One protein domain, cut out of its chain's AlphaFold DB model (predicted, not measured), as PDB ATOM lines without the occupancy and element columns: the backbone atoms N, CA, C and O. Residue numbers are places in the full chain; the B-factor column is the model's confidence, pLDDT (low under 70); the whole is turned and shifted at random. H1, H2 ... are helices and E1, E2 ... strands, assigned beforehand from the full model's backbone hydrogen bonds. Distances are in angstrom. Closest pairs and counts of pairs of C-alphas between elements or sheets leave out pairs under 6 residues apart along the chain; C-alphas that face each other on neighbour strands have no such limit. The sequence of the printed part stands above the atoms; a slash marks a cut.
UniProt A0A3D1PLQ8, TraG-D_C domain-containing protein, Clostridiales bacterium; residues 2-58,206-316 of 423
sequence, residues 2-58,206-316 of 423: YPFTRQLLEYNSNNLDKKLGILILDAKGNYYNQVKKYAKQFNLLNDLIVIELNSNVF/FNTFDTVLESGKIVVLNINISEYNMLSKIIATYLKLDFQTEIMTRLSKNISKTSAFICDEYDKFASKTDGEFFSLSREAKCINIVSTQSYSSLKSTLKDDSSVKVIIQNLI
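What this domain is: This is residues 2 to 58 and 206 to 316 of the 423 residues of the protein "TraG-D_C domain-containing protein" of Clostridiales bacterium (UniProt A0A3D1PLQ8). A twisted sheet of five parallel strands makes the core of three layers, with H1 and H2 over one face and H3 and the long H4 over the other. Past the E5 edge of the sheet, H5, H7 and H6 form a small helical group. The printed part has 168 residues, with seven named helices and five named strands in the order H1 E1 H2 E2 H3 E3 H4 E4 H5 E5 H6 H7; the sheet runs E2 E3 E1 E4 E5, and the class is mixed, helices and strands. It is compact, with a radius of gyration of the C-alphas of 15.3 A, and spans 43 by 41 by 29 A.

How they stand to each other: The parallel sheet holds E1, residues 21 to 25, E2, residues 48 to 51, E3, residues 218 to 221, E4, residues 259 to 263, and E5, residues 286 to 290. Within hydrogen-bond range are N 49 and O 218 of E2 and E3, 2.8 A, N 24 and O 219 of E1 and E3, 2.8 A, N 23 and O 260 of E1 and E4, 3.0 A, and N 261 and O 287 of E4 and E5, 2.8 A. H1, residues 2 to 10, and H2, residues 31 to 41, are on the same face, at heights over the sheet of 9.8 A and 9.7 A; their closest C-alphas, of Arg 6 and Tyr 38, are 6.2 A apart, and they touch. On the opposite face are H3, residues 209 to 215, at a height of 7.4 A, and H4, residues 229 to 252, at 9.6 A. H4 touches H3 with residues 242 to 246 alone, the closest C-alphas being Phe 209 and Phe 243, 5.8 A apart, at a steep tilt of 62 degrees. H5, residues 274 to 280, only grazes the sheet. H7, residues 305 to 314, touches H5, with the C-alphas of Gly 275 and Ile 311 closest at 4.4 A. H6, residues 295 to 302, touches H7 at a steep tilt of 62 degrees, opposite ways, with Lys 299 and Val 308 closest, their C-alphas 6.1 A apart. E4, H5 and E5 form a strand-helix-strand unit, two parallel neighbour strands with a helix between along the chain; E1, H2, E2 and E3, H4, E4 are split units, each with another strand between its two in the sheet; the three crossovers are right-handed. In the seven helices every O i to N i+4 pair is within hydrogen-bond range.

Where its parts are: H1 begins at C-alpha 2, (155.066, 178.614, 225.013). H2 is 15.6 A long. H4 is 34.7 A long, from C-alpha 229 at (165.452, 198.442, 220.194). H7, 14.4 A long, ends at C-alpha 314, (169.955, 172.504, 209.359).

The domain as a whole: The C-alphas farthest apart, of Asn 43 and Asp 305, are 43.3 A apart. Residues 59 to 205 are cut out, and C-alphas 58 and 206 are 6.0 A apart across the cut. Of the links printed whole, none is long. Mean pLDDT of the printed part is 92.1; residues 27 to 29 are under 70.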
ATOM      1  N   TYR A   2     155.360 178.907 223.593       92.12
ATOM      2  CA  TYR A   2     155.066 178.614 225.013       92.12
ATOM      3  C   TYR A   2     154.962 177.122 225.398       92.12
ATOM      4  O   TYR A   2     155.541 176.754 226.423       92.12
ATOM      5  N   PRO A   3     154.288 176.239 224.625       91.44
ATOM      6  CA  PRO A   3     154.224 174.818 224.973       91.44
ATOM      7  C   PRO A   3     155.584 174.112 224.938       91.44
ATOM      8  O   PRO A   3     155.808 173.206 225.737       91.44
ATOM      9  N   PHE A   4     156.493 174.525 224.047       93.50
ATOM     10  CA  PHE A   4     157.850 173.978 223.986       93.50
ATOM     11  C   PHE A   4     158.662 174.404 225.203       93.50
ATOM     12  O   PHE A   4     159.270 173.567 225.859       93.50
ATOM     13  N   THR A   5     158.612 175.689 225.561       95.12
ATOM     14  CA  THR A   5     159.299 176.196 226.754       95.12
ATOM     15  C   THR A   5     158.807 175.523 228.019       95.12
ATOM     16  O   THR A   5     159.628 175.115 228.828       95.12
ATOM     17  N   ARG A   6     157.491 175.328 228.178       95.31
ATOM     18  CA  ARG A   6     156.964 174.578 229.323       95.31
ATOM     19  C   ARG A   6     157.569 173.172 229.398       95.31
ATOM     20  O   ARG A   6     158.057 172.805 230.456       95.31
ATOM     21  N   GLN A   7     157.555 172.422 228.293       95.19
ATOM     22  CA  GLN A   7     158.094 171.057 228.247       95.19
ATOM     23  C   GLN A   7     159.594 171.010 228.553       95.19
ATOM     24  O   GLN A   7     160.034 170.146 229.303       95.19
ATOM     25  N   LEU A   8     160.376 171.949 228.013       96.50
ATOM     26  CA  LEU A   8     161.817 172.023 228.266       96.50
ATOM     27  C   LEU A   8     162.138 172.395 229.716       96.50
ATOM     28  O   LEU A   8     163.074 171.845 230.283       96.50
ATOM     29  N   LEU A   9     161.362 173.297 230.323       95.75
ATOM     30  CA  LEU A   9     161.519 173.644 231.737       95.75
ATOM     31  C   LEU A   9     161.096 172.493 232.655       95.75
ATOM     32  O   LEU A   9     161.702 172.305 233.698       95.75
ATOM     33  N   GLU A  10     160.068 171.733 232.286       95.56
ATOM     34  CA  GLU A  10     159.594 170.576 233.051       95.56
ATOM     35  C   GLU A  10     160.595 169.409 233.004       95.56
ATOM     36  O   GLU A  10     160.834 168.742 234.015       95.56
ATOM     37  N   TYR A  11     161.213 169.189 231.840       94.06
ATOM     38  CA  TYR A  11     162.118 168.075 231.576       94.06
ATOM     39  C   TYR A  11     163.312 168.040 232.540       94.06
ATOM     40  O   TYR A  11     164.147 168.941 232.557       94.06
ATOM     41  N   ASN A  12     163.413 166.958 233.322       90.56
ATOM     42  CA  ASN A  12     164.463 166.746 234.327       90.56
ATOM     43  C   ASN A  12     164.646 167.917 235.314       90.56
ATOM     44  O   ASN A  12     165.713 168.050 235.907       90.56
ATOM     45  N   SER A  13     163.609 168.732 235.537       89.75
ATOM     46  CA  SER A  13     163.639 169.878 236.462       89.75
ATOM     47  C   SER A  13     164.110 169.516 237.874       89.75
ATOM     48  O   SER A  13     164.853 170.280 238.482       89.75
ATOM     49  N   ASN A  14     163.745 168.329 238.364       87.75
ATOM     50  CA  ASN A  14     164.125 167.830 239.690       87.75
ATOM     51  C   ASN A  14     165.503 167.139 239.734       87.75
ATOM     52  O   ASN A  14     165.939 166.720 240.804       87.75
ATOM     53  N   ASN A  15     166.178 166.958 238.594       88.06
ATOM     54  CA  ASN A  15     167.467 166.270 238.513       88.06
ATOM     55  C   ASN A  15     168.583 167.278 238.215       88.06
ATOM     56  O   ASN A  15     168.772 167.667 237.065       88.06
ATOM     57  N   LEU A  16     169.336 167.664 239.249       82.50
ATOM     58  CA  LEU A  16     170.393 168.684 239.174       82.50
ATOM     59  C   LEU A  16     171.424 168.399 238.064       82.50
ATOM     60  O   LEU A  16     171.795 169.299 237.308       82.50
ATOM     61  N   ASP A  17     171.815 167.136 237.887       84.19
ATOM     62  CA  ASP A  17     172.839 166.749 236.910       84.19
ATOM     63  C   ASP A  17     172.317 166.751 235.471       84.19
ATOM     64  O   ASP A  17     173.066 167.021 234.528       84.19
ATOM     65  N   LYS A  18     171.021 166.474 235.284       88.00
ATOM     66  CA  LYS A  18     170.381 166.351 233.962       88.00
ATOM     67  C   LYS A  18     169.541 167.558 233.563       88.00
ATOM     68  O   LYS A  18     168.949 167.551 232.482       88.00
ATOM     69  N   LYS A  19     169.484 168.574 234.420       91.56
ATOM     70  CA  LYS A  19     168.757 169.803 234.151       91.56
ATOM     71  C   LYS A  19     169.348 170.536 232.948       91.56
ATOM     72  O   LYS A  19     170.566 170.617 232.790       91.56
ATOM     73  N   LEU A  20     168.470 171.070 232.105       94.94
ATOM     74  CA  LEU A  20     168.860 171.762 230.882       94.94
ATOM     75  C   LEU A  20     169.405 173.158 231.186       94.94
ATOM     76  O   LEU A  20     168.763 173.938 231.886       94.94
ATOM     77  N   GLY A  21     170.552 173.494 230.598       96.44
ATOM     78  CA  GLY A  21     170.957 174.888 230.439       96.44
ATOM     79  C   GLY A  21     170.176 175.505 229.283       96.44
ATOM     80  O   GLY A  21     170.210 174.965 228.175       96.44
ATOM     81  N   ILE A  22     169.450 176.596 229.529       97.69
ATOM     82  CA  ILE A  22     168.536 177.184 228.543       97.69
ATOM     83  C   ILE A  22     168.857 178.660 228.329       97.69
ATOM     84  O   ILE A  22     168.923 179.423 229.290       97.69
ATOM     85  N   LEU A  23     168.989 179.073 227.068       97.94
ATOM     86  CA  LEU A  23     168.932 180.478 226.668       97.94
ATOM     87  C   LEU A  23     167.596 180.753 225.972       97.94
ATOM     88  O   LEU A  23     167.251 180.073 225.005       97.94
ATOM     89  N   ILE A  24     166.869 181.761 226.450       96.81
ATOM     90  CA  ILE A  24     165.624 182.245 225.852       96.81
ATOM     91  C   ILE A  24     165.804 183.703 225.434       96.81
ATOM     92  O   ILE A  24     166.044 184.576 226.270       96.81
ATOM     93  N   LEU A  25     165.655 183.958 224.139       94.50
ATOM     94  CA  LEU A  25     165.636 185.295 223.561       94.50
ATOM     95  C   LEU A  25     164.225 185.620 223.079       94.50
ATOM     96  O   LEU A  25     163.574 184.807 222.417       94.50
ATOM     97  N   ASP A  26     163.768 186.814 223.433       84.00
ATOM     98  CA  ASP A  26     162.473 187.351 223.044       84.00
ATOM     99  C   ASP A  26     162.649 188.784 222.559       84.00
ATOM    100  O   ASP A  26     163.143 189.640 223.294       84.00
ATOM    101  N   ALA A  27     162.217 189.050 221.332       69.50
ATOM    102  CA  ALA A  27     162.199 190.398 220.803       69.50
ATOM    103  C   ALA A  27     161.123 191.270 221.466       69.50
ATOM    104  O   ALA A  27     161.314 192.469 221.548       69.50
ATOM    105  N   LYS A  28     160.003 190.730 221.964       69.69
ATOM    106  CA  LYS A  28     158.846 191.541 222.404       69.69
ATOM    107  C   LYS A  28     158.789 191.821 223.907       69.69
ATOM    108  O   LYS A  28     157.891 192.537 224.346       69.69
ATOM    109  N   GLY A  29     159.703 191.255 224.696       68.31
ATOM    110  CA  GLY A  29     159.788 191.395 226.158       68.31
ATOM    111  C   GLY A  29     158.634 190.762 226.954       68.31
ATOM    112  O   GLY A  29     158.677 190.700 228.181       68.31
ATOM    113  N   ASN A  30     157.587 190.255 226.301       77.69
ATOM    114  CA  ASN A  30     156.421 189.691 226.982       77.69
ATOM    115  C   ASN A  30     156.595 188.205 227.334       77.69
ATOM    116  O   ASN A  30     155.884 187.683 228.201       77.69
ATOM    117  N   TYR A  31     157.552 187.520 226.707       86.88
ATOM    118  CA  TYR A  31     157.767 186.093 226.879       86.88
ATOM    119  C   TYR A  31     158.304 185.765 228.275       86.88
ATOM    120  O   TYR A  31     157.923 184.749 228.867       86.88
ATOM    121  N   TYR A  32     159.114 186.659 228.846       90.31
ATOM    122  CA  TYR A  32     159.671 186.524 230.191       90.31
ATOM    123  C   TYR A  32     158.601 186.222 231.249       90.31
ATOM    124  O   TYR A  32     158.770 185.299 232.048       90.31
ATOM    125  N   ASN A  33     157.467 186.930 231.224       91.81
ATOM    126  CA  ASN A  33     156.387 186.732 232.197       91.81
ATOM    127  C   ASN A  33     155.886 185.283 232.202       91.81
ATOM    128  O   ASN A  33     155.636 184.685 233.255       91.81
ATOM    129  N   GLN A  34     155.789 184.690 231.014       93.06
ATOM    130  CA  GLN A  34     155.359 183.313 230.855       93.06
ATOM    131  C   GLN A  34     156.446 182.316 231.285       93.06
ATOM    132  O   GLN A  34     156.122 181.305 231.914       93.06
ATOM    133  N   VAL A  35     157.725 182.612 231.018       95.25
ATOM    134  CA  VAL A  35     158.858 181.817 231.522       95.25
ATOM    135  C   VAL A  35     158.887 181.830 233.049       95.25
ATOM    136  O   VAL A  35     158.963 180.766 233.657       95.25
ATOM    137  N   LYS A  36     158.737 182.999 233.684       95.75
ATOM    138  CA  LYS A  36     158.698 183.150 235.146       95.75
ATOM    139  C   LYS A  36     157.570 182.331 235.772       95.75
ATOM    140  O   LYS A  36     157.772 181.677 236.795       95.75
ATOM    141  N   LYS A  37     156.392 182.315 235.138       95.62
ATOM    142  CA  LYS A  37     155.258 181.484 235.567       95.62
ATOM    143  C   LYS A  37     155.595 179.990 235.527       95.62
ATOM    144  O   LYS A  37     155.301 179.288 236.491       95.62
ATOM    145  N   TYR A  38     156.222 179.510 234.453       95.88
ATOM    146  CA  TYR A  38     156.649 178.109 234.355       95.88
ATOM    147  C   TYR A  38     157.785 177.778 235.328       95.88
ATOM    148  O   TYR A  38     157.732 176.747 235.988       95.88
ATOM    149  N   ALA A  39     158.763 178.670 235.493       96.25
ATOM    150  CA  ALA A  39     159.834 178.500 236.468       96.25
ATOM    151  C   ALA A  39     159.270 178.381 237.891       96.25
ATOM    152  O   ALA A  39     159.675 177.494 238.632       96.25
ATOM    153  N   LYS A  40     158.265 179.190 238.254       96.88
ATOM    154  CA  LYS A  40     157.549 179.040 239.531       96.88
ATOM    155  C   LYS A  40     156.818 177.700 239.635       96.88
ATOM    156  O   LYS A  40     156.881 177.070 240.681       96.88
ATOM    157  N   GLN A  41     156.143 177.269 238.571       95.88
ATOM    158  CA  GLN A  41     155.409 176.000 238.547       95.88
ATOM    159  C   GLN A  41     156.319 174.783 238.785       95.88
ATOM    160  O   GLN A  41     155.886 173.826 239.418       95.88
ATOM    161  N   PHE A  42     157.556 174.823 238.289       95.56
ATOM    162  CA  PHE A  42     158.512 173.714 238.374       95.56
ATOM    163  C   PHE A  42     159.639 173.949 239.395       95.56
ATOM    164  O   PHE A  42     160.654 173.267 239.341       95.56
ATOM    165  N   ASN A  43     159.478 174.906 240.319       94.69
ATOM    166  CA  ASN A  43     160.458 175.244 241.365       94.69
ATOM    167  C   ASN A  43     161.857 175.658 240.853       94.69
ATOM    168  O   ASN A  43     162.859 175.446 241.526       94.69
ATOM    169  N   LEU A  44     161.927 176.307 239.689       95.31
ATOM    170  CA  LEU A  44     163.166 176.735 239.020       95.31
ATOM    171  C   LEU A  44     163.463 178.237 239.159       95.31
ATOM    172  O   LEU A  44     164.268 178.777 238.403       95.31
ATOM    173  N   LEU A  45     162.799 178.951 240.075       95.56
ATOM    174  CA  LEU A  45     162.988 180.403 240.224       95.56
ATOM    175  C   LEU A  45     164.428 180.780 240.594       95.56
ATOM    176  O   LEU A  45     164.931 181.776 240.088       95.56
ATOM    177  N   ASN A  46     165.097 179.968 241.414       94.00
ATOM    178  CA  ASN A  46     166.494 180.196 241.804       94.00
ATOM    179  C   ASN A  46     167.479 179.982 240.645       94.00
ATOM    180  O   ASN A  46     168.613 180.451 240.691       94.00
ATOM    181  N   ASP A  47     167.038 179.289 239.598       94.81
ATOM    182  CA  ASP A  47     167.841 179.000 238.417       94.81
ATOM    183  C   ASP A  47     167.565 179.965 237.263       94.81
ATOM    184  O   ASP A  47     168.213 179.876 236.219       94.81
ATOM    185  N   LEU A  48     166.589 180.860 237.428       96.00
ATOM    186  CA  LEU A  48     166.205 181.850 236.436       96.00
ATOM    187  C   LEU A  48     167.089 183.096 236.573       96.00
ATOM    188  O   LEU A  48     166.992 183.843 237.542       96.00
ATOM    189  N   ILE A  49     167.917 183.340 235.564       96.00
ATOM    190  CA  ILE A  49     168.711 184.555 235.398       96.00
ATOM    191  C   ILE A  49     167.984 185.447 234.395       96.00
ATOM    192  O   ILE A  49     167.825 185.088 233.227       96.00
ATOM    193  N   VAL A  50     167.548 186.617 234.852       95.06
ATOM    194  CA  VAL A  50     166.849 187.603 234.024       95.06
ATOM    195  C   VAL A  50     167.811 188.736 233.716       95.06
ATOM    196  O   VAL A  50     168.278 189.407 234.629       95.06
ATOM    197  N   ILE A  51     168.131 188.926 232.442       94.25
ATOM    198  CA  ILE A  51     168.962 190.043 231.995       94.25
ATOM    199  C   ILE A  51     168.021 191.188 231.642       94.25
ATOM    200  O   ILE A  51     167.358 191.156 230.607       94.25
ATOM    201  N   GLU A  52     167.957 192.174 232.526       92.25
ATOM    202  CA  GLU A  52     167.124 193.369 232.405       92.25
ATOM    203  C   GLU A  52     167.834 194.569 233.041       92.25
ATOM    204  O   GLU A  52     168.727 194.402 233.881       92.25
ATOM    205  N   LEU A  53     167.440 195.773 232.633       91.75
ATOM    206  CA  LEU A  53     167.929 197.011 233.237       91.75
ATOM    207  C   LEU A  53     167.379 197.159 234.661       91.75
ATOM    208  O   LEU A  53     166.313 196.631 234.974       91.75
ATOM    209  N   ASN A  54     168.092 197.893 235.518       88.25
ATOM    210  CA  ASN A  54     167.671 198.175 236.897       88.25
ATOM    211  C   ASN A  54     167.409 196.920 237.749       88.25
ATOM    212  O   ASN A  54     166.542 196.907 238.623       88.25
ATOM    213  N   SER A  55     168.194 195.867 237.513       91.44
ATOM    214  CA  SER A  55     168.149 194.614 238.266       91.44
ATOM    215  C   SER A  55     169.442 194.354 239.041       91.44
ATOM    216  O   SER A  55     170.432 195.073 238.927       91.44
ATOM    217  N   ASN A  56     169.451 193.269 239.819       92.38
ATOM    218  CA  ASN A  56     170.661 192.762 240.476       92.38
ATOM    219  C   ASN A  56     171.508 191.863 239.550       92.38
ATOM    220  O   ASN A  56     172.453 191.203 240.003       92.38
ATOM    221  N   VAL A  57     171.159 191.788 238.261       94.50
ATOM    222  CA  VAL A  57     171.881 190.998 237.266       94.50
ATOM    223  C   VAL A  57     172.800 191.911 236.461       94.50
ATOM    224  O   VAL A  57     172.364 192.636 235.576       94.50
ATOM    225  N   PHE A  58     174.096 191.840 236.753       95.75
ATOM    226  CA  PHE A  58     175.140 192.582 236.055       95.75
ATOM    227  C   PHE A  58     175.881 191.640 235.111       95.75
ATOM    228  O   PHE A  58     176.411 190.605 235.537       95.75
ATOM    229  N   PHE A 206     176.442 187.666 236.346       92.56
ATOM    230  CA  PHE A 206     176.442 186.759 235.201       92.56
ATOM    231  C   PHE A 206     177.726 186.915 234.370       92.56
ATOM    232  O   PHE A 206     177.965 187.943 233.737       92.56
ATOM    233  N   ASN A 207     178.558 185.867 234.365       83.06
ATOM    234  CA  ASN A 207     179.885 185.892 233.738       83.06
ATOM    235  C   ASN A 207     179.923 185.139 232.402       83.06
ATOM    236  O   ASN A 207     180.259 185.717 231.363       83.06
ATOM    237  N   THR A 208     179.609 183.841 232.432       85.88
ATOM    238  CA  THR A 208     179.747 182.921 231.295       85.88
ATOM    239  C   THR A 208     178.619 181.895 231.265       85.88
ATOM    240  O   THR A 208     178.034 181.551 232.298       85.88
ATOM    241  N   PHE A 209     178.351 181.362 230.070       93.94
ATOM    242  CA  PHE A 209     177.392 180.274 229.889       93.94
ATOM    243  C   PHE A 209     177.896 178.924 230.398       93.94
ATOM    244  O   PHE A 209     177.077 178.030 230.557       93.94
ATOM    245  N   ASP A 210     179.183 178.773 230.726       91.81
ATOM    246  CA  ASP A 210     179.698 177.525 231.299       91.81
ATOM    247  C   ASP A 210     178.904 177.127 232.552       91.81
ATOM    248  O   ASP A 210     178.323 176.049 232.607       91.81
ATOM    249  N   THR A 211     178.726 178.063 233.492       90.19
ATOM    250  CA  THR A 211     177.915 177.821 234.698       90.19
ATOM    251  C   THR A 211     176.444 177.548 234.385       90.19
ATOM    252  O   THR A 211     175.812 176.742 235.066       90.19
ATOM    253  N   VAL A 212     175.891 178.189 233.351       94.00
ATOM    254  CA  VAL A 212     174.496 178.006 232.925       94.00
ATOM    255  C   VAL A 212     174.282 176.593 232.400       94.00
ATOM    256  O   VAL A 212     173.305 175.944 232.764       94.00
ATOM    257  N   LEU A 213     175.207 176.111 231.576       94.88
ATOM    258  CA  LEU A 213     175.165 174.778 230.992       94.88
ATOM    259  C   LEU A 213     175.484 173.700 232.029       94.88
ATOM    260  O   LEU A 213     174.816 172.669 232.057       94.88
ATOM    261  N   GLU A 214     176.453 173.951 232.911       92.25
ATOM    262  CA  GLU A 214     176.870 173.014 233.952       92.25
ATOM    263  C   GLU A 214     175.781 172.807 235.007       92.25
ATOM    264  O   GLU A 214     175.424 171.672 235.306       92.25
ATOM    265  N   SER A 215     175.189 173.888 235.522       91.56
ATOM    266  CA  SER A 215     174.179 173.824 236.594       91.56
ATOM    267  C   SER A 215     172.726 173.853 236.102       91.56
ATOM    268  O   SER A 215     171.800 173.848 236.908       91.56
ATOM    269  N   GLY A 216     172.498 173.861 234.786       93.94
ATOM    270  CA  GLY A 216     171.150 173.843 234.211       93.94
ATOM    271  C   GLY A 216     170.333 175.101 234.531       93.94
ATOM    272  O   GLY A 216     169.172 175.014 234.945       93.94
ATOM    273  N   LYS A 217     170.945 176.283 234.396       95.56
ATOM    274  CA  LYS A 217     170.260 177.571 234.598       95.56
ATOM    275  C   LYS A 217     169.491 178.001 233.357       95.56
ATOM    276  O   LYS A 217     169.751 177.542 232.245       95.56
ATOM    277  N   ILE A 218     168.553 178.916 233.557       96.75
ATOM    278  CA  ILE A 218     167.703 179.477 232.510       96.75
ATOM    279  C   ILE A 218     168.038 180.959 232.400       96.75
ATOM    280  O   ILE A 218     167.766 181.715 233.324       96.75
ATOM    281  N   VAL A 219     168.620 181.377 231.282       97.19
ATOM    282  CA  VAL A 219     168.891 182.786 230.984       97.19
ATOM    283  C   VAL A 219     167.788 183.315 230.077       97.19
ATOM    284  O   VAL A 219     167.520 182.729 229.028       97.19
ATOM    285  N   VAL A 220     167.163 184.423 230.468       95.56
ATOM    286  CA  VAL A 220     166.136 185.110 229.674       95.56
ATOM    287  C   VAL A 220     166.519 186.572 229.512       95.56
ATOM    288  O   VAL A 220     166.842 187.236 230.495       95.56
ATOM    289  N   LEU A 221     166.451 187.078 228.283       93.69
ATOM    290  CA  LEU A 221     166.555 188.511 228.024       93.69
ATOM    291  C   LEU A 221     165.188 189.181 228.220       93.69
ATOM    292  O   LEU A 221     164.216 188.779 227.584       93.69
ATOM    293  N   ASN A 222     165.123 190.199 229.079       92.25
ATOM    294  CA  ASN A 222     163.929 191.004 229.325       92.25
ATOM    295  C   ASN A 222     164.269 192.496 229.198       92.25
ATOM    296  O   ASN A 222     164.436 193.207 230.184       92.25
ATOM    297  N   ILE A 223     164.411 192.969 227.960       87.31
ATOM    298  CA  ILE A 223     164.608 194.389 227.653       87.31
ATOM    299  C   ILE A 223     163.420 194.860 226.821       87.31
ATOM    300  O   ILE A 223     163.054 194.218 225.835       87.31
ATOM    301  N   ASN A 224     162.830 195.995 227.199       80.38
ATOM    302  CA  ASN A 224     161.736 196.610 226.459       80.38
ATOM    303  C   ASN A 224     162.215 197.041 225.063       80.38
ATOM    304  O   ASN A 224     162.926 198.035 224.925       80.38
ATOM    305  N   ILE A 225     161.830 196.307 224.015       76.19
ATOM    306  CA  ILE A 225     162.281 196.596 222.646       76.19
ATOM    307  C   ILE A 225     161.732 197.911 222.095       76.19
ATOM    308  O   ILE A 225     162.363 198.508 221.226       76.19
ATOM    309  N   SER A 226     160.573 198.367 222.579       76.06
ATOM    310  CA  SER A 226     159.973 199.630 222.140       76.06
ATOM    311  C   SER A 226     160.810 200.826 222.580       76.06
ATOM    312  O   SER A 226     160.859 201.828 221.876       76.06
ATOM    313  N   GLU A 227     161.488 200.696 223.715       79.44
ATOM    314  CA  GLU A 227     162.332 201.734 224.305       79.44
ATOM    315  C   GLU A 227     163.807 201.553 223.916       79.44
ATOM    316  O   GLU A 227     164.487 202.505 223.545       79.44
ATOM    317  N   TYR A 228     164.286 200.306 223.893       82.56
ATOM    318  CA  TYR A 228     165.699 199.956 223.743       82.56
ATOM    319  C   TYR A 228     165.948 199.008 222.559       82.56
ATOM    320  O   TYR A 228     166.641 197.997 222.688       82.56
ATOM    321  N   ASN A 229     165.397 199.316 221.379       82.06
ATOM    322  CA  ASN A 229     165.452 198.442 220.194       82.06
ATOM    323  C   ASN A 229     166.884 198.000 219.829       82.06
ATOM    324  O   ASN A 229     167.170 196.804 219.729       82.06
ATOM    325  N   MET A 230     167.800 198.962 219.668       83.81
ATOM    326  CA  MET A 230     169.186 198.676 219.278       83.81
ATOM    327  C   MET A 230     169.920 197.875 220.359       83.81
ATOM    328  O   MET A 230     170.520 196.846 220.054       83.81
ATOM    329  N   LEU A 231     169.810 198.285 221.624       88.62
ATOM    330  CA  LEU A 231     170.421 197.584 222.753       88.62
ATOM    331  C   LEU A 231     169.910 196.143 222.879       88.62
ATOM    332  O   LEU A 231     170.719 195.227 223.002       88.62
ATOM    333  N   SER A 232     168.593 195.929 222.806       88.25
ATOM    334  CA  SER A 232     167.980 194.600 222.899       88.25
ATOM    335  C   SER A 232     168.548 193.657 221.836       88.25
ATOM    336  O   SER A 232     169.014 192.565 222.159       88.25
ATOM    337  N   LYS A 233     168.645 194.116 220.581       87.25
ATOM    338  CA  LYS A 233     169.263 193.347 219.491       87.25
ATOM    339  C   LYS A 233     170.746 193.062 219.710       87.25
ATOM    340  O   LYS A 233     171.186 191.938 219.453       87.25
ATOM    341  N   ILE A 234     171.516 194.040 220.190       89.56
ATOM    342  CA  ILE A 234     172.945 193.856 220.476       89.56
ATOM    343  C   ILE A 234     173.128 192.800 221.571       89.56
ATOM    344  O   ILE A 234     173.872 191.840 221.377       89.56
ATOM    345  N   ILE A 235     172.435 192.946 222.705       91.94
ATOM    346  CA  ILE A 235     172.548 192.029 223.843       91.94
ATOM    347  C   ILE A 235     172.049 190.630 223.476       91.94
ATOM    348  O   ILE A 235     172.733 189.654 223.775       91.94
ATOM    349  N   ALA A 236     170.913 190.512 222.784       92.06
ATOM    350  CA  ALA A 236     170.392 189.230 222.311       92.06
ATOM    351  C   ALA A 236     171.411 188.501 221.426       92.06
ATOM    352  O   ALA A 236     171.702 187.323 221.644       92.06
ATOM    353  N   THR A 237     172.012 189.216 220.472       92.06
ATOM    354  CA  THR A 237     173.037 188.655 219.584       92.06
ATOM    355  C   THR A 237     174.283 188.242 220.368       92.06
ATOM    356  O   THR A 237     174.814 187.158 220.136       92.06
ATOM    357  N   TYR A 238     174.723 189.048 221.339       92.75
ATOM    358  CA  TYR A 238     175.833 188.692 222.224       92.75
ATOM    359  C   TYR A 238     175.575 187.413 223.009       92.75
ATOM    360  O   TYR A 238     176.407 186.509 222.986       92.75
ATOM    361  N   LEU A 239     174.418 187.324 223.664       95.06
ATOM    362  CA  LEU A 239     174.028 186.156 224.446       95.06
ATOM    363  C   LEU A 239     173.955 184.909 223.570       95.06
ATOM    364  O   LEU A 239     174.454 183.860 223.973       95.06
ATOM    365  N   LYS A 240     173.403 185.028 222.356       95.62
ATOM    366  CA  LYS A 240     173.379 183.944 221.370       95.62
ATOM    367  C   LYS A 240     174.795 183.475 221.025       95.62
ATOM    368  O   LYS A 240     175.089 182.294 221.171       95.62
ATOM    369  N   LEU A 241     175.674 184.388 220.603       93.94
ATOM    370  CA  LEU A 241     177.045 184.053 220.195       93.94
ATOM    371  C   LEU A 241     177.863 183.480 221.363       93.94
ATOM    372  O   LEU A 241     178.642 182.544 221.170       93.94
ATOM    373  N   ASP A 242     177.679 184.008 222.575       93.31
ATOM    374  CA  ASP A 242     178.290 183.488 223.801       93.31
ATOM    375  C   ASP A 242     177.813 182.062 224.108       93.31
ATOM    376  O   ASP A 242     178.643 181.179 224.334       93.31
ATOM    377  N   PHE A 243     176.501 181.822 224.071       95.88
ATOM    378  CA  PHE A 243     175.910 180.504 224.301       95.88
ATOM    379  C   PHE A 243     176.400 179.482 223.272       95.88
ATOM    380  O   PHE A 243     176.879 178.413 223.644       95.88
ATOM    381  N   GLN A 244     176.352 179.831 221.984       95.38
ATOM    382  CA  GLN A 244     176.832 178.976 220.897       95.38
ATOM    383  C   GLN A 244     178.316 178.635 221.065       95.38
ATOM    384  O   GLN A 244     178.701 177.473 220.967       95.38
ATOM    385  N   THR A 245     179.153 179.630 221.378       92.81
ATOM    386  CA  THR A 245     180.597 179.417 221.566       92.81
ATOM    387  C   THR A 245     180.888 178.490 222.742       92.81
ATOM    388  O   THR A 245     181.775 177.643 222.646       92.81
ATOM    389  N   GLU A 246     180.150 178.617 223.844       94.38
ATOM    390  CA  GLU A 246     180.325 177.733 224.995       94.38
ATOM    391  C   GLU A 246     179.900 176.295 224.672       94.38
ATOM    392  O   GLU A 246     180.625 175.355 224.988       94.38
ATOM    393  N   ILE A 247     178.782 176.111 223.963       95.69
ATOM    394  CA  ILE A 247     178.349 174.791 223.480       95.69
ATOM    395  C   ILE A 247     179.431 174.145 222.609       95.69
ATOM    396  O   ILE A 247     179.798 172.993 222.846       95.69
ATOM    397  N   MET A 248     180.000 174.892 221.659       94.12
ATOM    398  CA  MET A 248     181.079 174.394 220.802       94.12
ATOM    399  C   MET A 248     182.358 174.090 221.588       94.12
ATOM    400  O   MET A 248     183.024 173.085 221.342       94.12
ATOM    401  N   THR A 249     182.682 174.916 222.585       92.94
ATOM    402  CA  THR A 249     183.832 174.689 223.470       92.94
ATOM    403  C   THR A 249     183.655 173.400 224.270       92.94
ATOM    404  O   THR A 249     184.587 172.602 224.371       92.94
ATOM    405  N   ARG A 250     182.459 173.149 224.806       93.25
ATOM    406  CA  ARG A 250     182.147 171.915 225.536       93.25
ATOM    407  C   ARG A 250     182.164 170.696 224.621       93.25
ATOM    408  O   ARG A 250     182.752 169.687 225.006       93.25
ATOM    409  N   LEU A 251     181.646 170.817 223.397       94.69
ATOM    410  CA  LEU A 251     181.743 169.767 222.383       94.69
ATOM    411  C   LEU A 251     183.207 169.392 222.102       94.69
ATOM    412  O   LEU A 251     183.550 168.218 222.169       94.69
ATOM    413  N   SER A 252     184.094 170.377 221.911       93.31
ATOM    414  CA  SER A 252     185.532 170.126 221.691       93.31
ATOM    415  C   SER A 252     186.234 169.427 222.868       93.31
ATOM    416  O   SER A 252     187.280 168.808 222.695       93.31
ATOM    417  N   LYS A 253     185.648 169.510 224.070       93.88
ATOM    418  CA  LYS A 253     186.113 168.836 225.290       93.88
ATOM    419  C   LYS A 253     185.399 167.501 225.541       93.88
ATOM    420  O   LYS A 253     185.564 166.930 226.614       93.88
ATOM    421  N   ASN A 254     184.597 167.011 224.592       92.38
ATOM    422  CA  ASN A 254     183.737 165.827 224.725       92.38
ATOM    423  C   ASN A 254     182.715 165.914 225.874       92.38
ATOM    424  O   ASN A 254     182.266 164.900 226.408       92.38
ATOM    425  N   ILE A 255     182.315 167.130 226.257       90.19
ATOM    426  CA  ILE A 255     181.308 167.360 227.292       90.19
ATOM    427  C   ILE A 255     179.952 167.565 226.616       90.19
ATOM    428  O   ILE A 255     179.667 168.622 226.058       90.19
ATOM    429  N   SER A 256     179.090 166.551 226.698       82.19
ATOM    430  CA  SER A 256     177.780 166.535 226.036       82.19
ATOM    431  C   SER A 256     176.647 166.498 227.068       82.19
ATOM    432  O   SER A 256     176.140 165.429 227.427       82.19
ATOM    433  N   LYS A 257     176.259 167.683 227.560       89.56
ATOM    434  CA  LYS A 257     175.085 167.895 228.425       89.56
ATOM    435  C   LYS A 257     173.988 168.579 227.617       89.56
ATOM    436  O   LYS A 257     174.253 169.563 226.935       89.56
ATOM    437  N   THR A 258     172.769 168.044 227.687       94.31
ATOM    438  CA  THR A 258     171.642 168.567 226.912       94.31
ATOM    439  C   THR A 258     171.329 170.002 227.318       94.31
ATOM    440  O   THR A 258     171.233 170.328 228.502       94.31
ATOM    441  N   SER A 259     171.146 170.852 226.319       97.06
ATOM    442  CA  SER A 259     170.846 172.271 226.474       97.06
ATOM    443  C   SER A 259     169.760 172.682 225.488       97.06
ATOM    444  O   SER A 259     169.401 171.915 224.588       97.06
ATOM    445  N   ALA A 260     169.210 173.882 225.659       97.81
ATOM    446  CA  ALA A 260     168.239 174.413 224.719       97.81
ATOM    447  C   ALA A 260     168.461 175.897 224.419       97.81
ATOM    448  O   ALA A 260     168.696 176.709 225.311       97.81
ATOM    449  N   PHE A 261     168.313 176.248 223.150       97.88
ATOM    450  CA  PHE A 261     168.213 177.613 222.672       97.88
ATOM    451  C   PHE A 261     166.804 177.848 222.137       97.88
ATOM    452  O   PHE A 261     166.327 177.120 221.263       97.88
ATOM    453  N   ILE A 262     166.130 178.856 222.684       97.12
ATOM    454  CA  ILE A 262     164.776 179.251 222.309       97.12
ATOM    455  C   ILE A 262     164.830 180.707 221.865       97.12
ATOM    456  O   ILE A 262     165.226 181.569 222.641       97.12
ATOM    457  N   CYS A 263     164.417 180.991 220.636       94.81
ATOM    458  CA  CYS A 263     164.473 182.342 220.089       94.81
ATOM    459  C   CYS A 263     163.171 182.678 219.373       94.81
ATOM    460  O   CYS A 263     162.853 182.050 218.358       94.81
ATOM    461  N   ASP A 264     162.417 183.637 219.911       91.62
ATOM    462  CA  ASP A 264     161.314 184.244 219.168       91.62
ATOM    463  C   ASP A 264     161.825 185.393 218.294       91.62
ATOM    464  O   ASP A 264     162.739 186.114 218.687       91.62
ATOM    465  N   GLU A 265     161.249 185.540 217.100       89.94
ATOM    466  CA  GLU A 265     161.714 186.474 216.060       89.94
ATOM    467  C   GLU A 265     163.220 186.349 215.761       89.94
ATOM    468  O   GLU A 265     163.968 187.325 215.704       89.94
ATOM    469  N   TYR A 266     163.673 185.114 215.548       94.06
ATOM    470  CA  TYR A 266     165.058 184.757 215.256       94.06
ATOM    471  C   TYR A 266     165.658 185.528 214.077       94.06
ATOM    472  O   TYR A 266     166.857 185.805 214.092       94.06
ATOM    473  N   ASP A 267     164.850 185.942 213.095       91.88
ATOM    474  CA  ASP A 267     165.316 186.802 212.008       91.88
ATOM    475  C   ASP A 267     165.985 188.084 212.508       91.88
ATOM    476  O   ASP A 267     166.921 188.537 211.869       91.88
ATOM    477  N   LYS A 268     165.608 188.620 213.676       88.25
ATOM    478  CA  LYS A 268     166.205 189.842 214.241       88.25
ATOM    479  C   LYS A 268     167.630 189.672 214.753       88.25
ATOM    480  O   LYS A 268     168.316 190.676 214.945       88.25
ATOM    481  N   PHE A 269     168.060 188.437 214.997       88.38
ATOM    482  CA  PHE A 269     169.344 188.132 215.627       88.38
ATOM    483  C   PHE A 269     170.158 187.104 214.833       88.38
ATOM    484  O   PHE A 269     171.190 186.643 215.320       88.38
ATOM    485  N   ALA A 270     169.699 186.699 213.644       92.19
ATOM    486  CA  ALA A 270     170.357 185.697 212.814       92.19
ATOM    487  C   ALA A 270     171.720 186.199 212.311       92.19
ATOM    488  O   ALA A 270     171.846 187.329 211.849       92.19
ATOM    489  N   SER A 271     172.741 185.345 212.360       92.19
ATOM    490  CA  SER A 271     174.077 185.609 211.815       92.19
ATOM    491  C   SER A 271     174.496 184.507 210.848       92.19
ATOM    492  O   SER A 271     174.061 183.364 210.961       92.19
ATOM    493  N   LYS A 272     175.390 184.831 209.907       89.88
ATOM    494  CA  LYS A 272     175.835 183.895 208.856       89.88
ATOM    495  C   LYS A 272     176.448 182.598 209.408       89.88
ATOM    496  O   LYS A 272     176.316 181.543 208.802       89.88
ATOM    497  N   THR A 273     177.049 182.658 210.594       90.19
ATOM    498  CA  THR A 273     177.657 181.513 211.290       90.19
ATOM    499  C   THR A 273     176.650 180.558 211.938       90.19
ATOM    500  O   THR A 273     177.030 179.464 212.348       90.19
ATOM    501  N   ASP A 274     175.366 180.923 212.037       95.38
ATOM    502  CA  ASP A 274     174.369 180.079 212.712       95.38
ATOM    503  C   ASP A 274     174.168 178.738 211.993       95.38
ATOM    504  O   ASP A 274     173.867 177.731 212.631       95.38
ATOM    505  N   GLY A 275     174.387 178.700 210.673       94.38
ATOM    506  CA  GLY A 275     174.334 177.468 209.890       94.38
ATOM    507  C   GLY A 275     175.327 176.413 210.386       94.38
ATOM    508  O   GLY A 275     174.936 175.265 210.590       94.38
ATOM    509  N   GLU A 276     176.577 176.808 210.635       93.88
ATOM    510  CA  GLU A 276     177.629 175.931 211.168       93.88
ATOM    511  C   GLU A 276     177.313 175.475 212.597       93.88
ATOM    512  O   GLU A 276     177.456 174.303 212.937       93.88
ATOM    513  N   PHE A 277     176.799 176.376 213.434       96.31
ATOM    514  CA  PHE A 277     176.366 175.996 214.775       96.31
ATOM    515  C   PHE A 277     175.229 174.961 214.736       96.31
ATOM    516  O   PHE A 277     175.274 173.954 215.446       96.31
ATOM    517  N   PHE A 278     174.206 175.169 213.901       96.75
ATOM    518  CA  PHE A 278     173.074 174.248 213.822       96.75
ATOM    519  C   PHE A 278     173.466 172.867 213.291       96.75
ATOM    520  O   PHE A 278     172.909 171.880 213.779       96.75
ATOM    521  N   SER A 279     174.433 172.756 212.373       94.44
ATOM    522  CA  SER A 279     174.897 171.444 211.894       94.44
ATOM    523  C   SER A 279     175.582 170.627 213.000       94.44
ATOM    524  O   SER A 279     175.362 169.420 213.088       94.44
ATOM    525  N   LEU A 280     176.331 171.285 213.891       94.44
ATOM    526  CA  LEU A 280     177.056 170.653 215.003       94.44
ATOM    527  C   LEU A 280     176.196 170.483 216.268       94.44
ATOM    528  O   LEU A 280     176.484 169.656 217.136       94.44
ATOM    529  N   SER A 281     175.084 171.219 216.365       92.50
ATOM    530  CA  SER A 281     174.219 171.235 217.552       92.50
ATOM    531  C   SER A 281     173.656 169.864 217.948       92.50
ATOM    532  O   SER A 281     173.437 169.612 219.135       92.50
ATOM    533  N   ARG A 282     173.467 168.952 216.982       87.44
ATOM    534  CA  ARG A 282     172.997 167.583 217.247       87.44
ATOM    535  C   ARG A 282     174.006 166.792 218.075       87.44
ATOM    536  O   ARG A 282     173.616 166.154 219.049       87.44
ATOM    537  N   GLU A 283     175.279 166.847 217.699       91.94
ATOM    538  CA  GLU A 283     176.368 166.173 218.413       91.94
ATOM    539  C   GLU A 283     176.535 166.758 219.821       91.94
ATOM    540  O   GLU A 283     176.641 166.035 220.816       91.94
ATOM    541  N   ALA A 284     176.404 168.082 219.927       93.69
ATOM    542  CA  ALA A 284     176.420 168.794 221.198       93.69
ATOM    543  C   ALA A 284     175.158 168.590 222.062       93.69
ATOM    544  O   ALA A 284     175.106 169.091 223.184       93.69
ATOM    545  N   LYS A 285     174.137 167.870 221.568       94.62
ATOM    546  CA  LYS A 285     172.818 167.702 222.212       94.62
ATOM    547  C   LYS A 285     172.147 169.034 222.580       94.62
ATOM    548  O   LYS A 285     171.435 169.120 223.582       94.62
ATOM    549  N   CYS A 286     172.356 170.063 221.764       96.88
ATOM    550  CA  CYS A 286     171.721 171.366 221.917       96.88
ATOM    551  C   CYS A 286     170.431 171.421 221.092       96.88
ATOM    552  O   CYS A 286     170.450 171.351 219.863       96.88
ATOM    553  N   ILE A 287     169.295 171.562 221.771       97.06
ATOM    554  CA  ILE A 287     167.977 171.686 221.148       97.06
ATOM    555  C   ILE A 287     167.792 173.131 220.684       97.06
ATOM    556  O   ILE A 287     167.838 174.047 221.497       97.06
ATOM    557  N   ASN A 288     167.535 173.344 219.396       97.25
ATOM    558  CA  ASN A 288     167.295 174.674 218.837       97.25
ATOM    559  C   ASN A 288     165.825 174.830 218.449       97.25
ATOM    560  O   ASN A 288     165.317 174.073 217.622       97.25
ATOM    561  N   ILE A 289     165.143 175.811 219.041       97.00
ATOM    562  CA  ILE A 289     163.754 176.160 218.734       97.00
ATOM    563  C   ILE A 289     163.711 177.636 218.369       97.00
ATOM    564  O   ILE A 289     163.841 178.505 219.228       97.00
ATOM    565  N   VAL A 290     163.503 177.911 217.087       96.69
ATOM    566  CA  VAL A 290     163.466 179.273 216.559       96.69
ATOM    567  C   VAL A 290     162.152 179.531 215.832       96.69
ATOM    568  O   VAL A 290     161.618 178.639 215.172       96.69
ATOM    569  N   SER A 291     161.636 180.752 215.937       94.81
ATOM    570  CA  SER A 291     160.540 181.261 215.103       94.81
ATOM    571  C   SER A 291     161.010 182.472 214.310       94.81
ATOM    572  O   SER A 291     161.706 183.328 214.835       94.81
ATOM    573  N   THR A 292     160.617 182.553 213.042       94.25
ATOM    574  CA  THR A 292     160.824 183.721 212.172       94.25
ATOM    575  C   THR A 292     159.481 184.138 211.589       94.25
ATOM    576  O   THR A 292     158.587 183.299 211.451       94.25
ATOM    577  N   GLN A 293     159.336 185.414 211.235       90.69
ATOM    578  CA  GLN A 293     158.147 185.902 210.531       90.69
ATOM    579  C   GLN A 293     158.029 185.287 209.129       90.69
ATOM    580  O   GLN A 293     156.957 184.843 208.727       90.69
ATOM    581  N   SER A 294     159.144 185.234 208.399       95.56
ATOM    582  CA  SER A 294     159.236 184.631 207.070       95.56
ATOM    583  C   SER A 294     160.691 184.307 206.722       95.56
ATOM    584  O   SER A 294     161.635 184.744 207.393       95.56
ATOM    585  N   TYR A 295     160.895 183.533 205.661       96.62
ATOM    586  CA  TYR A 295     162.225 183.306 205.102       96.62
ATOM    587  C   TYR A 295     162.762 184.554 204.390       96.62
ATOM    588  O   TYR A 295     163.971 184.790 204.424       96.62
ATOM    589  N   SER A 296     161.894 185.411 203.840       96.12
ATOM    590  CA  SER A 296     162.299 186.726 203.322       96.12
ATOM    591  C   SER A 296     162.871 187.638 204.410       96.12
ATOM    592  O   SER A 296     163.862 188.322 204.161       96.12
ATOM    593  N   SER A 297     162.335 187.610 205.637       94.06
ATOM    594  CA  SER A 297     162.897 188.368 206.770       94.06
ATOM    595  C   SER A 297     164.302 187.889 207.153       94.06
ATOM    596  O   SER A 297     165.194 188.704 207.408       94.06
ATOM    597  N   LEU A 298     164.538 186.571 207.124       94.00
ATOM    598  CA  LEU A 298     165.880 186.003 207.301       94.00
ATOM    599  C   LEU A 298     166.825 186.440 206.181       94.00
ATOM    600  O   LEU A 298     167.953 186.850 206.453       94.00
ATOM    601  N   LYS A 299     166.357 186.395 204.930       93.62
ATOM    602  CA  LYS A 299     167.121 186.837 203.761       93.62
ATOM    603  C   LYS A 299     167.489 188.314 203.834       93.62
ATOM    604  O   LYS A 299     168.638 188.660 203.577       93.62
ATOM    605  N   SER A 300     166.556 189.167 204.243       91.00
ATOM    606  CA  SER A 300     166.798 190.597 204.444       91.00
ATOM    607  C   SER A 300     167.860 190.854 205.517       91.00
ATOM    608  O   SER A 300     168.740 191.689 205.316       91.00
ATOM    609  N   THR A 301     167.827 190.094 206.616       89.56
ATOM    610  CA  THR A 301     168.780 190.275 207.721       89.56
ATOM    611  C   THR A 301     170.174 189.755 207.379       89.56
ATOM    612  O   THR A 301     171.168 190.438 207.613       89.56
ATOM    613  N   LEU A 302     170.271 188.558 206.795       90.12
ATOM    614  CA  LEU A 302     171.556 187.925 206.487       90.12
ATOM    615  C   LEU A 302     172.208 188.472 205.213       90.12
ATOM    616  O   LEU A 302     173.433 188.409 205.084       90.12
ATOM    617  N   LYS A 303     171.394 188.983 204.276       88.56
ATOM    618  CA  LYS A 303     171.816 189.488 202.958       88.56
ATOM    619  C   LYS A 303     172.691 188.483 202.199       88.56
ATOM    620  O   LYS A 303     173.640 188.852 201.513       88.56
ATOM    621  N   ASP A 304     172.408 187.199 202.391       89.69
ATOM    622  CA  ASP A 304     173.156 186.089 201.818       89.69
ATOM    623  C   ASP A 304     172.250 184.861 201.689       89.69
ATOM    624  O   ASP A 304     171.983 184.144 202.656       89.69
ATOM    625  N   ASP A 305     171.787 184.620 200.464       91.81
ATOM    626  CA  ASP A 305     170.894 183.513 200.127       91.81
ATOM    627  C   ASP A 305     171.505 182.143 200.445       91.81
ATOM    628  O   ASP A 305     170.771 181.204 200.758       91.81
ATOM    629  N   SER A 306     172.834 182.014 200.376       93.56
ATOM    630  CA  SER A 306     173.513 180.754 200.682       93.56
ATOM    631  C   SER A 306     173.422 180.440 202.177       93.56
ATOM    632  O   SER A 306     172.939 179.368 202.548       93.56
ATOM    633  N   SER A 307     173.746 181.413 203.034       93.88
ATOM    634  CA  SER A 307     173.603 181.305 204.490       93.88
ATOM    635  C   SER A 307     172.160 181.005 204.908       93.88
ATOM    636  O   SER A 307     171.929 180.146 205.760       93.88
ATOM    637  N   VAL A 308     171.173 181.663 204.284       95.75
ATOM    638  CA  VAL A 308     169.742 181.420 204.553       95.75
ATOM    639  C   VAL A 308     169.372 179.964 204.270       95.75
ATOM    640  O   VAL A 308     168.772 179.307 205.122       95.75
ATOM    641  N   LYS A 309     169.762 179.435 203.103       95.31
ATOM    642  CA  LYS A 309     169.491 178.040 202.724       95.31
ATOM    643  C   LYS A 309     170.137 177.053 203.693       95.31
ATOM    644  O   LYS A 309     169.466 176.120 204.127       95.31
ATOM    645  N   VAL A 310     171.395 177.281 204.079       96.00
ATOM    646  CA  VAL A 310     172.111 176.423 205.040       96.00
ATOM    647  C   VAL A 310     171.406 176.410 206.399       96.00
ATOM    648  O   VAL A 310     171.189 175.343 206.973       96.00
ATOM    649  N   ILE A 311     170.984 177.574 206.904       96.56
ATOM    650  CA  ILE A 311     170.237 177.674 208.168       96.56
ATOM    651  C   ILE A 311     168.911 176.906 208.089       96.56
ATOM    652  O   ILE A 311     168.628 176.078 208.956       96.56
ATOM    653  N   ILE A 312     168.110 177.140 207.044       95.62
ATOM    654  CA  ILE A 312     166.814 176.468 206.851       95.62
ATOM    655  C   ILE A 312     166.997 174.951 206.719       95.62
ATOM    656  O   ILE A 312     166.190 174.179 207.241       95.62
ATOM    657  N   GLN A 313     168.058 174.501 206.049       93.75
ATOM    658  CA  GLN A 313     168.374 173.083 205.893       93.75
ATOM    659  C   GLN A 313     168.717 172.418 207.235       93.75
ATOM    660  O   GLN A 313     168.207 171.334 207.521       93.75
ATOM    661  N   ASN A 314     169.535 173.064 208.071       95.19
ATOM    662  CA  ASN A 314     169.955 172.504 209.359       95.19
ATOM    663  C   ASN A 314     168.828 172.497 210.411       95.19
ATOM    664  O   ASN A 314     168.842 171.681 211.335       95.19
ATOM    665  N   LEU A 315     167.801 173.336 210.241       95.00
ATOM    666  CA  LEU A 315     166.568 173.314 211.034       95.00
ATOM    667  C   LEU A 315     165.564 172.307 210.449       95.00
ATOM    668  O   LEU A 315     164.681 172.638 209.659       95.00
ATOM    669  N   ILE A 316     165.721 171.040 210.828       92.75
ATOM    670  CA  ILE A 316     165.021 169.908 210.194       92.75
ATOM    671  C   ILE A 316     163.508 169.976 210.374       92.75
ATOM    672  O   ILE A 316     162.773 169.933 209.391       92.75
TER     673      ILE A 316